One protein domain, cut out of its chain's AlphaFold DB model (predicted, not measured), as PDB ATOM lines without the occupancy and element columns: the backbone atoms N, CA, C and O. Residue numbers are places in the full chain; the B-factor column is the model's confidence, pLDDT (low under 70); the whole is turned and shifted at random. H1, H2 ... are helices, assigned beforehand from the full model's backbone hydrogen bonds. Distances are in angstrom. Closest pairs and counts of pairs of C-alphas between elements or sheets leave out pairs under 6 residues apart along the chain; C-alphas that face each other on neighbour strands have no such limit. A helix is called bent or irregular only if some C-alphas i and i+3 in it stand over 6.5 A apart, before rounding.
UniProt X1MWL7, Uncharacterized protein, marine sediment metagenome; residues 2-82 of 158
ATOM      1  N   ASN A   2     -58.468  34.496  19.241       77.25
ATOM      2  CA  ASN A   2     -57.022  34.221  19.273       77.25
ATOM      3  C   ASN A   2     -56.706  32.723  19.087       77.25
ATOM      4  O   ASN A   2     -55.858  32.379  18.280       77.25
ATOM      5  N   VAL A   3     -57.464  31.846  19.758       77.75
ATOM      6  CA  VAL A   3     -57.342  30.380  19.621       77.75
ATOM      7  C   VAL A   3     -57.623  29.924  18.186       77.75
ATOM      8  O   VAL A   3     -56.820  29.209  17.608       77.75
ATOM      9  N   LEU A   4     -58.701  30.433  17.578       77.00
ATOM     10  CA  LEU A   4     -59.084  30.101  16.199       77.00
ATOM     11  C   LEU A   4     -58.014  30.481  15.163       77.00
ATOM     12  O   LEU A   4     -57.904  29.825  14.137       77.00
ATOM     13  N   ARG A   5     -57.247  31.551  15.409       75.19
ATOM     14  CA  ARG A   5     -56.210  32.030  14.480       75.19
ATOM     15  C   ARG A   5     -54.830  31.423  14.717       75.19
ATOM     16  O   ARG A   5     -54.066  31.339  13.768       75.19
ATOM     17  N   ASN A   6     -54.507  31.069  15.960       83.44
ATOM     18  CA  ASN A   6     -53.133  30.745  16.355       83.44
ATOM     19  C   ASN A   6     -52.952  29.312  16.871       83.44
ATOM     20  O   ASN A   6     -51.822  28.932  17.150       83.44
ATOM     21  N   VAL A   7     -54.031  28.551  17.073       88.25
ATOM     22  CA  VAL A   7     -53.964  27.188  17.619       88.25
ATOM     23  C   VAL A   7     -54.643  26.217  16.666       88.25
ATOM     24  O   VAL A   7     -53.964  25.491  15.955       88.25
ATOM     25  N   ASP A   8     -55.975  26.219  16.645       90.88
ATOM     26  CA  ASP A   8     -56.771  25.303  15.835       90.88
ATOM     27  C   ASP A   8     -58.207  25.826  15.683       90.88
ATOM     28  O   ASP A   8     -58.749  26.505  16.569       90.88
ATOM     29  N   VAL A   9     -58.831  25.510  14.547       88.69
ATOM     30  CA  VAL A   9     -60.179  25.980  14.206       88.69
ATOM     31  C   VAL A   9     -61.241  25.319  15.085       88.69
ATOM     32  O   VAL A   9     -62.116  26.019  15.599       88.69
ATOM     33  N   ILE A  10     -61.152  24.005  15.311       91.56
ATOM     34  CA  ILE A  10     -62.118  23.240  16.111       91.56
ATOM     35  C   ILE A  10     -62.057  23.714  17.562       91.56
ATOM     36  O   ILE A  10     -63.084  24.069  18.143       91.56
ATOM     37  N   LEU A  11     -60.853  23.829  18.129       90.69
ATOM     38  CA  LEU A  11     -60.668  24.369  19.482       90.69
ATOM     39  C   LEU A  11     -61.160  25.821  19.590       90.69
ATOM     40  O   LEU A  11     -61.756  26.222  20.595       90.69
ATOM     41  N   GLY A  12     -60.963  26.622  18.542       88.75
ATOM     42  CA  GLY A  12     -61.490  27.981  18.456       88.75
ATOM     43  C   GLY A  12     -63.020  28.051  18.502       88.75
ATOM     44  O   GLY A  12     -63.566  28.941  19.156       88.75
ATOM     45  N   ILE A  13     -63.707  27.118  17.844       89.12
ATOM     46  CA  ILE A  13     -65.172  27.014  17.863       89.12
ATOM     47  C   ILE A  13     -65.654  26.541  19.236       89.12
ATOM     48  O   ILE A  13     -66.529  27.179  19.821       89.12
ATOM     49  N   ILE A  14     -65.051  25.483  19.787       92.88
ATOM     50  CA  ILE A  14     -65.421  24.931  21.099       92.88
ATOM     51  C   ILE A  14     -65.291  26.000  22.188       92.88
ATOM     52  O   ILE A  14     -66.222  26.217  22.960       92.88
ATOM     53  N   THR A  15     -64.169  26.721  22.227       91.19
ATOM     54  CA  THR A  15     -63.970  27.809  23.200       91.19
ATOM     55  C   THR A  15     -64.993  28.933  23.029       91.19
ATOM     56  O   THR A  15     -65.500  29.448  24.021       91.19
ATOM     57  N   GLY A  16     -65.364  29.266  21.788       89.19
ATOM     58  CA  GLY A  16     -66.441  30.215  21.504       89.19
ATOM     59  C   GLY A  16     -67.803  29.755  22.034       89.19
ATOM     60  O   GLY A  16     -68.510  30.542  22.659       89.19
ATOM     61  N   ILE A  17     -68.152  28.480  21.847       93.62
ATOM     62  CA  ILE A  17     -69.391  27.892  22.379       93.62
ATOM     63  C   ILE A  17     -69.387  27.932  23.910       93.62
ATOM     64  O   ILE A  17     -70.358  28.384  24.512       93.62
ATOM     65  N   LEU A  18     -68.284  27.540  24.550       93.94
ATOM     66  CA  LEU A  18     -68.143  27.614  26.007       93.94
ATOM     67  C   LEU A  18     -68.265  29.056  26.524       93.94
ATOM     68  O   LEU A  18     -68.874  29.289  27.569       93.94
ATOM     69  N   ASP A  19     -67.744  30.036  25.780       93.75
ATOM     70  CA  ASP A  19     -67.885  31.452  26.115       93.75
ATOM     71  C   ASP A  19     -69.337  31.946  26.044       93.75
ATOM     72  O   ASP A  19     -69.727  32.776  26.869       93.75
ATOM     73  N   VAL A  20     -70.127  31.444  25.089       94.75
ATOM     74  CA  VAL A  20     -71.574  31.701  25.005       94.75
ATOM     75  C   VAL A  20     -72.292  31.032  26.172       94.75
ATOM     76  O   VAL A  20     -73.056  31.690  26.875       94.75
ATOM     77  N   ILE A  21     -72.012  29.752  26.427       96.19
ATOM     78  CA  ILE A  21     -72.660  28.956  27.479       96.19
ATOM     79  C   ILE A  21     -72.467  29.597  28.855       96.19
ATOM     80  O   ILE A  21     -73.435  29.736  29.601       96.19
ATOM     81  N   LYS A  22     -71.252  30.051  29.188       94.06
ATOM     82  CA  LYS A  22     -70.999  30.694  30.488       94.06
ATOM     83  C   LYS A  22     -71.667  32.061  30.646       94.06
ATOM     84  O   LYS A  22     -71.823  32.515  31.769       94.06
ATOM     85  N   GLY A  23     -72.037  32.722  29.549       94.00
ATOM     86  CA  GLY A  23     -72.893  33.911  29.591       94.00
ATOM     87  C   GLY A  23     -74.373  33.545  29.691       94.00
ATOM     88  O   GLY A  23     -75.118  34.178  30.427       94.00
ATOM     89  N   PHE A  24     -74.788  32.495  28.983       96.50
ATOM     90  CA  PHE A  24     -76.177  32.062  28.886       96.50
ATOM     91  C   PHE A  24     -76.693  31.415  30.175       96.50
ATOM     92  O   PHE A  24     -77.671  31.892  30.741       96.50
ATOM     93  N   ILE A  25     -76.043  30.350  30.661       97.19
ATOM     94  CA  ILE A  25     -76.535  29.543  31.790       97.19
ATOM     95  C   ILE A  25     -76.813  30.385  33.044       97.19
ATOM     96  O   ILE A  25     -77.940  30.325  33.538       97.19
ATOM     97  N   PRO A  26     -75.863  31.179  33.580       96.50
ATOM     98  CA  PRO A  26     -76.112  31.896  34.827       96.50
ATOM     99  C   PRO A  26     -77.221  32.942  34.678       96.50
ATOM    100  O   PRO A  26     -78.033  33.109  35.583       96.50
ATOM    101  N   VAL A  27     -77.310  33.605  33.522       96.25
ATOM    102  CA  VAL A  27     -78.350  34.605  33.246       96.25
ATOM    103  C   VAL A  27     -79.712  33.940  33.055       96.25
ATOM    104  O   VAL A  27     -80.714  34.451  33.544       96.25
ATOM    105  N   TYR A  28     -79.763  32.776  32.409       96.06
ATOM    106  CA  TYR A  28     -80.989  31.997  32.247       96.06
ATOM    107  C   TYR A  28     -81.526  31.523  33.601       96.06
ATOM    108  O   TYR A  28     -82.710  31.694  33.894       96.06
ATOM    109  N   LEU A  29     -80.651  30.996  34.462       96.19
ATOM    110  CA  LEU A  29     -81.015  30.615  35.826       96.19
ATOM    111  C   LEU A  29     -81.501  31.829  36.627       96.19
ATOM    112  O   LEU A  29     -82.534  31.748  37.288       96.19
ATOM    113  N   ALA A  30     -80.822  32.972  36.511       95.06
ATOM    114  CA  ALA A  30     -81.261  34.211  37.142       95.06
ATOM    115  C   ALA A  30     -82.641  34.656  36.633       95.06
ATOM    116  O   ALA A  30     -83.491  35.021  37.436       95.06
ATOM    117  N   ASN A  31     -82.906  34.571  35.328       92.69
ATOM    118  CA  ASN A  31     -84.219  34.881  34.758       92.69
ATOM    119  C   ASN A  31     -85.323  33.961  35.277       92.69
ATOM    120  O   ASN A  31     -86.455  34.408  35.443       92.69
ATOM    121  N   ARG A  32     -85.011  32.680  35.504       92.94
ATOM    122  CA  ARG A  32     -86.007  31.684  35.903       92.94
ATOM    123  C   ARG A  32     -86.323  31.715  37.393       92.94
ATOM    124  O   ARG A  32     -87.475  31.499  37.757       92.94
ATOM    125  N   TYR A  33     -85.314  31.938  38.230       94.31
ATOM    126  CA  TYR A  33     -85.423  31.750  39.677       94.31
ATOM    127  C   TYR A  33     -85.326  33.045  40.485       94.31
ATOM    128  O   TYR A  33     -85.672  33.044  41.665       94.31
ATOM    129  N   SER A  34     -84.879  34.156  39.892       92.25
ATOM    130  CA  SER A  34     -84.859  35.430  40.608       92.25
ATOM    131  C   SER A  34     -86.257  36.025  40.721       92.25
ATOM    132  O   SER A  34     -86.952  36.220  39.727       92.25
ATOM    133  N   ILE A  35     -86.615  36.420  41.940       89.88
ATOM    134  CA  ILE A  35     -87.813  37.219  42.225       89.88
ATOM    135  C   ILE A  35     -87.548  38.704  41.913       89.88
ATOM    136  O   ILE A  35     -88.449  39.455  41.544       89.88
ATOM    137  N   ILE A  36     -86.292  39.141  42.035       91.81
ATOM    138  CA  ILE A  36     -85.897  40.537  41.859       91.81
ATOM    139  C   ILE A  36     -85.550  40.793  40.388       91.81
ATOM    140  O   ILE A  36     -84.650  40.160  39.830       91.81
ATOM    141  N   GLN A  37     -86.242  41.756  39.774       88.38
ATOM    142  CA  GLN A  37     -86.199  42.002  38.325       88.38
ATOM    143  C   GLN A  37     -84.817  42.391  37.781       88.38
ATOM    144  O   GLN A  37     -84.489  42.036  36.653       88.38
ATOM    145  N   TRP A  38     -83.994  43.091  38.566       92.25
ATOM    146  CA  TRP A  38     -82.683  43.571  38.117       92.25
ATOM    147  C   TRP A  38     -81.554  42.540  38.284       92.25
ATOM    148  O   TRP A  38     -80.471  42.730  37.729       92.25
ATOM    149  N   ILE A  39     -81.774  41.439  39.016       95.06
ATOM    150  CA  ILE A  39     -80.736  40.419  39.261       95.06
ATOM    151  C   ILE A  39     -80.196  39.802  37.962       95.06
ATOM    152  O   ILE A  39     -78.976  39.705  37.847       95.06
ATOM    153  N   PRO A  40     -81.011  39.426  36.958       94.56
ATOM    154  CA  PRO A  40     -80.477  38.892  35.707       94.56
ATOM    155  C   PRO A  40     -79.497  39.842  35.012       94.56
ATOM    156  O   PRO A  40     -78.459  39.403  34.524       94.56
ATOM    157  N   LEU A  41     -79.772  41.150  35.038       94.12
ATOM    158  CA  LEU A  41     -78.878  42.187  34.516       94.12
ATOM    159  C   LEU A  41     -77.583  42.298  35.319       94.12
ATOM    160  O   LEU A  41     -76.511  42.415  34.727       94.12
ATOM    161  N   LEU A  42     -77.650  42.204  36.649       96.56
ATOM    162  CA  LEU A  42     -76.446  42.138  37.475       96.56
ATOM    163  C   LEU A  42     -75.601  40.909  37.109       96.56
ATOM    164  O   LEU A  42     -74.383  41.012  36.977       96.56
ATOM    165  N   VAL A  43     -76.240  39.761  36.882       96.81
ATOM    166  CA  VAL A  43     -75.554  38.536  36.461       96.81
ATOM    167  C   VAL A  43     -74.910  38.704  35.083       96.81
ATOM    168  O   VAL A  43     -73.786  38.239  34.900       96.81
ATOM    169  N   VAL A  44     -75.530  39.436  34.145       95.44
ATOM    170  CA  VAL A  44     -74.875  39.819  32.878       95.44
ATOM    171  C   VAL A  44     -73.588  40.600  33.144       95.44
ATOM    172  O   VAL A  44     -72.536  40.243  32.613       95.44
ATOM    173  N   VAL A  45     -73.658  41.646  33.975       96.06
ATOM    174  CA  VAL A  45     -72.500  42.492  34.312       96.06
ATOM    175  C   VAL A  45     -71.362  41.643  34.875       96.06
ATOM    176  O   VAL A  45     -70.235  41.724  34.388       96.06
ATOM    177  N   VAL A  46     -71.662  40.792  35.857       96.25
ATOM    178  CA  VAL A  46     -70.665  39.950  36.529       96.25
ATOM    179  C   VAL A  46     -70.096  38.886  35.586       96.25
ATOM    180  O   VAL A  46     -68.883  38.690  35.565       96.25
ATOM    181  N   ALA A  47     -70.922  38.236  34.761       95.31
ATOM    182  CA  ALA A  47     -70.459  37.223  33.812       95.31
ATOM    183  C   ALA A  47     -69.514  37.816  32.753       95.31
ATOM    184  O   ALA A  47     -68.461  37.244  32.453       95.31
ATOM    185  N   VAL A  48     -69.852  38.993  32.216       94.56
ATOM    186  CA  VAL A  48     -69.004  39.699  31.244       94.56
ATOM    187  C   VAL A  48     -67.724  40.210  31.909       94.56
ATOM    188  O   VAL A  48     -66.641  40.047  31.345       94.56
ATOM    189  N   ALA A  49     -67.813  40.766  33.122       94.44
ATOM    190  CA  ALA A  49     -66.642  41.191  33.887       94.44
ATOM    191  C   ALA A  49     -65.692  40.014  34.167       94.44
ATOM    192  O   ALA A  49     -64.502  40.111  33.875       94.44
ATOM    193  N   GLY A  50     -66.216  38.881  34.639       93.31
ATOM    194  CA  GLY A  50     -65.434  37.676  34.914       93.31
ATOM    195  C   GLY A  50     -64.792  37.067  33.663       93.31
ATOM    196  O   GLY A  50     -63.678  36.555  33.732       93.31
ATOM    197  N   HIS A  51     -65.430  37.167  32.490       91.81
ATOM    198  CA  HIS A  51     -64.786  36.798  31.224       91.81
ATOM    199  C   HIS A  51     -63.662  37.778  30.839       91.81
ATOM    200  O   HIS A  51     -62.613  37.362  30.334       91.81
ATOM    201  N   ASN A  52     -63.880  39.080  31.031       91.38
ATOM    202  CA  ASN A  52     -62.934  40.122  30.633       91.38
ATOM    203  C   ASN A  52     -61.685  40.167  31.523       91.38
ATOM    204  O   ASN A  52     -60.598  40.455  31.005       91.38
ATOM    205  N   TRP A  53     -61.852  39.880  32.816       92.19
ATOM    206  CA  TRP A  53     -60.817  39.845  33.848       92.19
ATOM    207  C   TRP A  53     -60.949  38.562  34.670       92.19
ATOM    208  O   TRP A  53     -61.417  38.566  35.808       92.19
ATOM    209  N   SER A  54     -60.548  37.441  34.076       90.75
ATOM    210  CA  SER A  54     -60.632  36.149  34.749       90.75
ATOM    211  C   SER A  54     -59.613  36.075  35.882       90.75
ATOM    212  O   SER A  54     -58.418  36.283  35.667       90.75
ATOM    213  N   ILE A  55     -60.073  35.723  37.084       91.69
ATOM    214  CA  ILE A  55     -59.207  35.513  38.255       91.69
ATOM    215  C   ILE A  55     -58.189  34.399  37.966       91.69
ATOM    216  O   ILE A  55     -57.017  34.528  38.298       91.69
ATOM    217  N   PHE A  56     -58.605  33.358  37.238       89.81
ATOM    218  CA  PHE A  56     -57.749  32.232  36.846       89.81
ATOM    219  C   PHE A  56     -56.663  32.599  35.826       89.81
ATOM    220  O   PHE A  56     -55.757  31.809  35.584       89.81
ATOM    221  N   LEU A  57     -56.761  33.775  35.203       88.38
ATOM    222  CA  LEU A  57     -55.806  34.266  34.209       88.38
ATOM    223  C   LEU A  57     -55.130  35.562  34.679       88.38
ATOM    224  O   LEU A  57     -54.774  36.396  33.849       88.38
ATOM    225  N   ASN A  58     -54.975  35.766  35.993       90.88
ATOM    226  CA  ASN A  58     -54.369  36.972  36.576       90.88
ATOM    227  C   ASN A  58     -55.041  38.271  36.097       90.88
ATOM    228  O   ASN A  58     -54.373  39.229  35.711       90.88
ATOM    229  N   LEU A  59     -56.378  38.281  36.067       88.94
ATOM    230  CA  LEU A  59     -57.200  39.386  35.558       88.94
ATOM    231  C   LEU A  59     -56.953  39.709  34.071       88.94
ATOM    232  O   LEU A  59     -57.402  40.737  33.567       88.94
ATOM    233  N   ALA A  60     -56.295  38.820  33.328       84.06
ATOM    234  CA  ALA A  60     -56.316  38.831  31.877       84.06
ATOM    235  C   ALA A  60     -57.556  38.080  31.366       84.06
ATOM    236  O   ALA A  60     -58.158  37.250  32.045       84.06
ATOM    237  N   GLY A  61     -57.980  38.385  30.146       84.50
ATOM    238  CA  GLY A  61     -59.192  37.790  29.599       84.50
ATOM    239  C   GLY A  61     -59.569  38.351  28.242       84.50
ATOM    240  O   GLY A  61     -58.904  39.251  27.710       84.50
ATOM    241  N   GLY A  62     -60.643  37.792  27.692       82.00
ATOM    242  CA  GLY A  62     -61.161  38.139  26.376       82.00
ATOM    243  C   GLY A  62     -61.932  39.459  26.362       82.00
ATOM    244  O   GLY A  62     -61.852  40.267  27.284       82.00
ATOM    245  N   LYS A  63     -62.648  39.703  25.263       81.75
ATOM    246  CA  LYS A  63     -63.403  40.947  25.022       81.75
ATOM    247  C   LYS A  63     -64.871  40.853  25.436       81.75
ATOM    248  O   LYS A  63     -65.614  41.810  25.253       81.75
ATOM    249  N   GLY A  64     -65.310  39.679  25.881       83.06
ATOM    250  CA  GLY A  64     -66.669  39.468  26.356       83.06
ATOM    251  C   GLY A  64     -67.707  39.268  25.258       83.06
ATOM    252  O   GLY A  64     -68.802  38.868  25.592       83.06
ATOM    253  N   VAL A  65     -67.394  39.453  23.968       85.00
ATOM    254  CA  VAL A  65     -68.393  39.430  22.874       85.00
ATOM    255  C   VAL A  65     -69.279  38.174  22.880       85.00
ATOM    256  O   VAL A  65     -70.501  38.292  22.877       85.00
ATOM    257  N   ALA A  66     -68.680  36.980  22.925       88.69
ATOM    258  CA  ALA A  66     -69.427  35.719  22.952       88.69
ATOM    259  C   ALA A  66     -70.228  35.550  24.257       88.69
ATOM    260  O   ALA A  66     -71.375  35.113  24.235       88.69
ATOM    261  N   THR A  67     -69.659  35.973  25.386       92.25
ATOM    262  CA  THR A  67     -70.326  35.938  26.694       92.25
ATOM    263  C   THR A  67     -71.508  36.906  26.761       92.25
ATOM    264  O   THR A  67     -72.582  36.515  27.208       92.25
ATOM    265  N   THR A  68     -71.368  38.126  26.239       90.94
ATOM    266  CA  THR A  68     -72.457  39.102  26.115       90.94
ATOM    267  C   THR A  68     -73.554  38.579  25.194       90.94
ATOM    268  O   THR A  68     -74.728  38.714  25.518       90.94
ATOM    269  N   PHE A  69     -73.200  37.932  24.078       89.44
ATOM    270  CA  PHE A  69     -74.182  37.314  23.185       89.44
ATOM    271  C   PHE A  69     -74.996  36.221  23.892       89.44
ATOM    272  O   PHE A  69     -76.223  36.259  23.860       89.44
ATOM    273  N   GLY A  70     -74.335  35.300  24.600       92.19
ATOM    274  CA  GLY A  70     -75.023  34.280  25.397       92.19
ATOM    275  C   GLY A  70     -75.920  34.873  26.484       92.19
ATOM    276  O   GLY A  70     -77.058  34.439  26.653       92.19
ATOM    277  N   ALA A  71     -75.452  35.911  27.177       94.06
ATOM    278  CA  ALA A  71     -76.235  36.620  28.183       94.06
ATOM    279  C   ALA A  71     -77.485  37.301  27.590       94.06
ATOM    280  O   ALA A  71     -78.565  37.220  28.172       94.06
ATOM    281  N   LEU A  72     -77.370  37.927  26.414       90.62
ATOM    282  CA  LEU A  72     -78.503  38.540  25.712       90.62
ATOM    283  C   LEU A  72     -79.521  37.499  25.238       90.62
ATOM    284  O   LEU A  72     -80.721  37.732  25.369       90.62
ATOM    285  N   LEU A  73     -79.061  36.344  24.744       91.94
ATOM    286  CA  LEU A  73     -79.942  35.222  24.407       91.94
ATOM    287  C   LEU A  73     -80.701  34.708  25.630       91.94
ATOM    288  O   LEU A  73     -81.870  34.365  25.534       91.94
ATOM    289  N   ALA A  74     -80.058  34.654  26.794       93.31
ATOM    290  CA  ALA A  74     -80.749  34.269  28.014       93.31
ATOM    291  C   ALA A  74     -81.776  35.328  28.445       93.31
ATOM    292  O   ALA A  74     -82.886  34.961  28.830       93.31
ATOM    293  N   LEU A  75     -81.435  36.624  28.365       90.81
ATOM    294  CA  LEU A  75     -82.353  37.735  28.653       90.81
ATOM    295  C   LEU A  75     -83.573  37.746  27.732       90.81
ATOM    296  O   LEU A  75     -84.669  38.001  28.216       90.81
ATOM    297  N   SER A  76     -83.420  37.431  26.443       87.81
ATOM    298  CA  SER A  76     -84.545  37.427  25.497       87.81
ATOM    299  C   SER A  76     -85.599  36.357  25.793       87.81
ATOM    300  O   SER A  76     -86.750  36.517  25.397       87.81
ATOM    301  N   LEU A  77     -85.232  35.288  26.506       88.44
ATOM    302  CA  LEU A  77     -86.164  34.242  26.942       88.44
ATOM    303  C   LEU A  77     -86.998  34.654  28.163       88.44
ATOM    304  O   LEU A  77     -87.933  33.947  28.536       88.44
ATOM    305  N   ASN A  78     -86.667  35.772  28.811       84.38
ATOM    306  CA  ASN A  78     -87.453  36.295  29.916       84.38
ATOM    307  C   ASN A  78     -88.659  37.064  29.367       84.38
ATOM    308  O   ASN A  78     -88.504  38.101  28.730       84.38
ATOM    309  N   SER A  79     -89.868  36.602  29.676       75.94
ATOM    310  CA  SER A  79     -91.121  37.242  29.258       75.94
ATOM    311  C   SER A  79     -91.289  38.678  29.775       75.94
ATOM    312  O   SER A  79     -92.022  39.459  29.178       75.94
ATOM    313  N   ASN A  80     -90.584  39.058  30.846       78.81
ATOM    314  CA  ASN A  80     -90.567  40.435  31.342       78.81
ATOM    315  C   ASN A  80     -89.563  41.326  30.597       78.81
ATOM    316  O   ASN A  80     -89.623  42.549  30.726       78.81
ATOM    317  N   PHE A  81     -88.616  40.752  29.854       81.31
ATOM    318  CA  PHE A  81     -87.581  41.504  29.159       81.31
ATOM    319  C   PHE A  81     -88.046  41.875  27.751       81.31
ATOM    320  O   PHE A  81     -88.095  41.055  26.838       81.31
ATOM    321  N   ASN A  82     -88.387  43.148  27.569       82.81
ATOM    322  CA  ASN A  82     -88.827  43.640  26.277       82.81
ATOM    323  C   ASN A  82     -87.622  43.954  25.375       82.81
ATOM    324  O   ASN A  82     -86.893  44.918  25.617       82.81
TER     325      ASN A  82
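AT A GLANCE: This is residues 2 to 82 of the 158 residues of an uncharacterized protein of marine sediment metagenome (UniProt X1MWL7). One long helix, H2, makes the length of this elongated domain; H3 and H4 pack along it as an up-and-down bundle of three helices, their centres making a triangle. The first part of H2 runs on past that bundle, and there the short H1 folds back on it, with residues 5 to 10 sticking out at that end. A long loop, residues 53 to 64, joins H3 to H4. The printed part has 81 residues with four named helices, H1, H2, H3 and H4 in chain order, and no named strand; the class is all helix. It is only just compact, close to loose, with a radius of gyration of the C-alphas of 13.6 A, and the C-alphas span 43 by 25 by 17 A.

HOW THE PARTS SIT: Begin with H2, residues 9 to 33, the hub, which touches the three other helices. Look first at Phe 24, where H2 touches H4, residues 65 to 76: the closest C-alphas are those of Phe 24 and Gly 70, 4.3 A apart. H2 and H4 run the same way at a shallow tilt of 34 degrees, only just short of steep, and their centres are 8.1 A apart. Next find Ala 30, where H2 touches H3, residues 39 to 52: the closest C-alphas are those of Ala 30 and Pro 40, 5.0 A apart. H2 touches H3 with residues 22 to 31 alone. The two are a helical hairpin, running opposite ways at a shallow tilt of 25 degrees. H3 and H4 are a second helical hairpin, opposite ways at a shallow tilt of 12 degrees; they touch, with the C-alphas of Val 44 and Ala 71 the closest at 5.8 A. H2, H3 and H4 form an up-and-down bundle, each helix running against the one before it in the chain, and the packing is mostly aligned. H1, residues 2 to 6, touches H2 at residues 9 to 15 alone, the closest C-alphas being those of Leu 4 and Gly 12, 3.9 A apart. H1 is apart from H3 and from H4. In the backbones of H1, H3 and H4 every O i to N i+4 pair is within hydrogen-bond range; in H2 18 of 21 are.

IN THESE COORDINATES: Find C-alpha 9 at (-60.179, 25.980, 14.206); from there H2 runs 36.3 A over 25 residues to C-alpha 33 at (-85.423, 31.750, 39.677). H2 is neither bent nor irregular, but only just: C-alphas 23 and 26 are 6.5 A apart. From Ile 39, H3 runs back over 14 residues, 19.8 A from first to last C-alpha, to Asn 52. H4 begins at Val 65 and after 12 residues and 16.5 A ends at C-alpha 76, at (-84.545, 37.427, 25.497). H1, five residues from Asn 2 to Asn 6, measures 6.0 A.

THE WHOLE: The two C-alphas farthest apart are those of Asn 6 and Ile 35, at 43.7 A, while those of Asn 2 and Asn 82, the first and last printed, are 33.9 A apart. The links from H1 to H2 and from H2 to H3 are tight, with 2 and 5 residues. The link from H3 to H4 is long, with 12 residues, and its C-alphas lie 7 to 19 A from the mean of the C-alphas. The printed part has no cut. The mean pLDDT of the printed part is 90.3 and no printed residue is under 70; among the helices, H1 has a mean of 78 and H3 of 95.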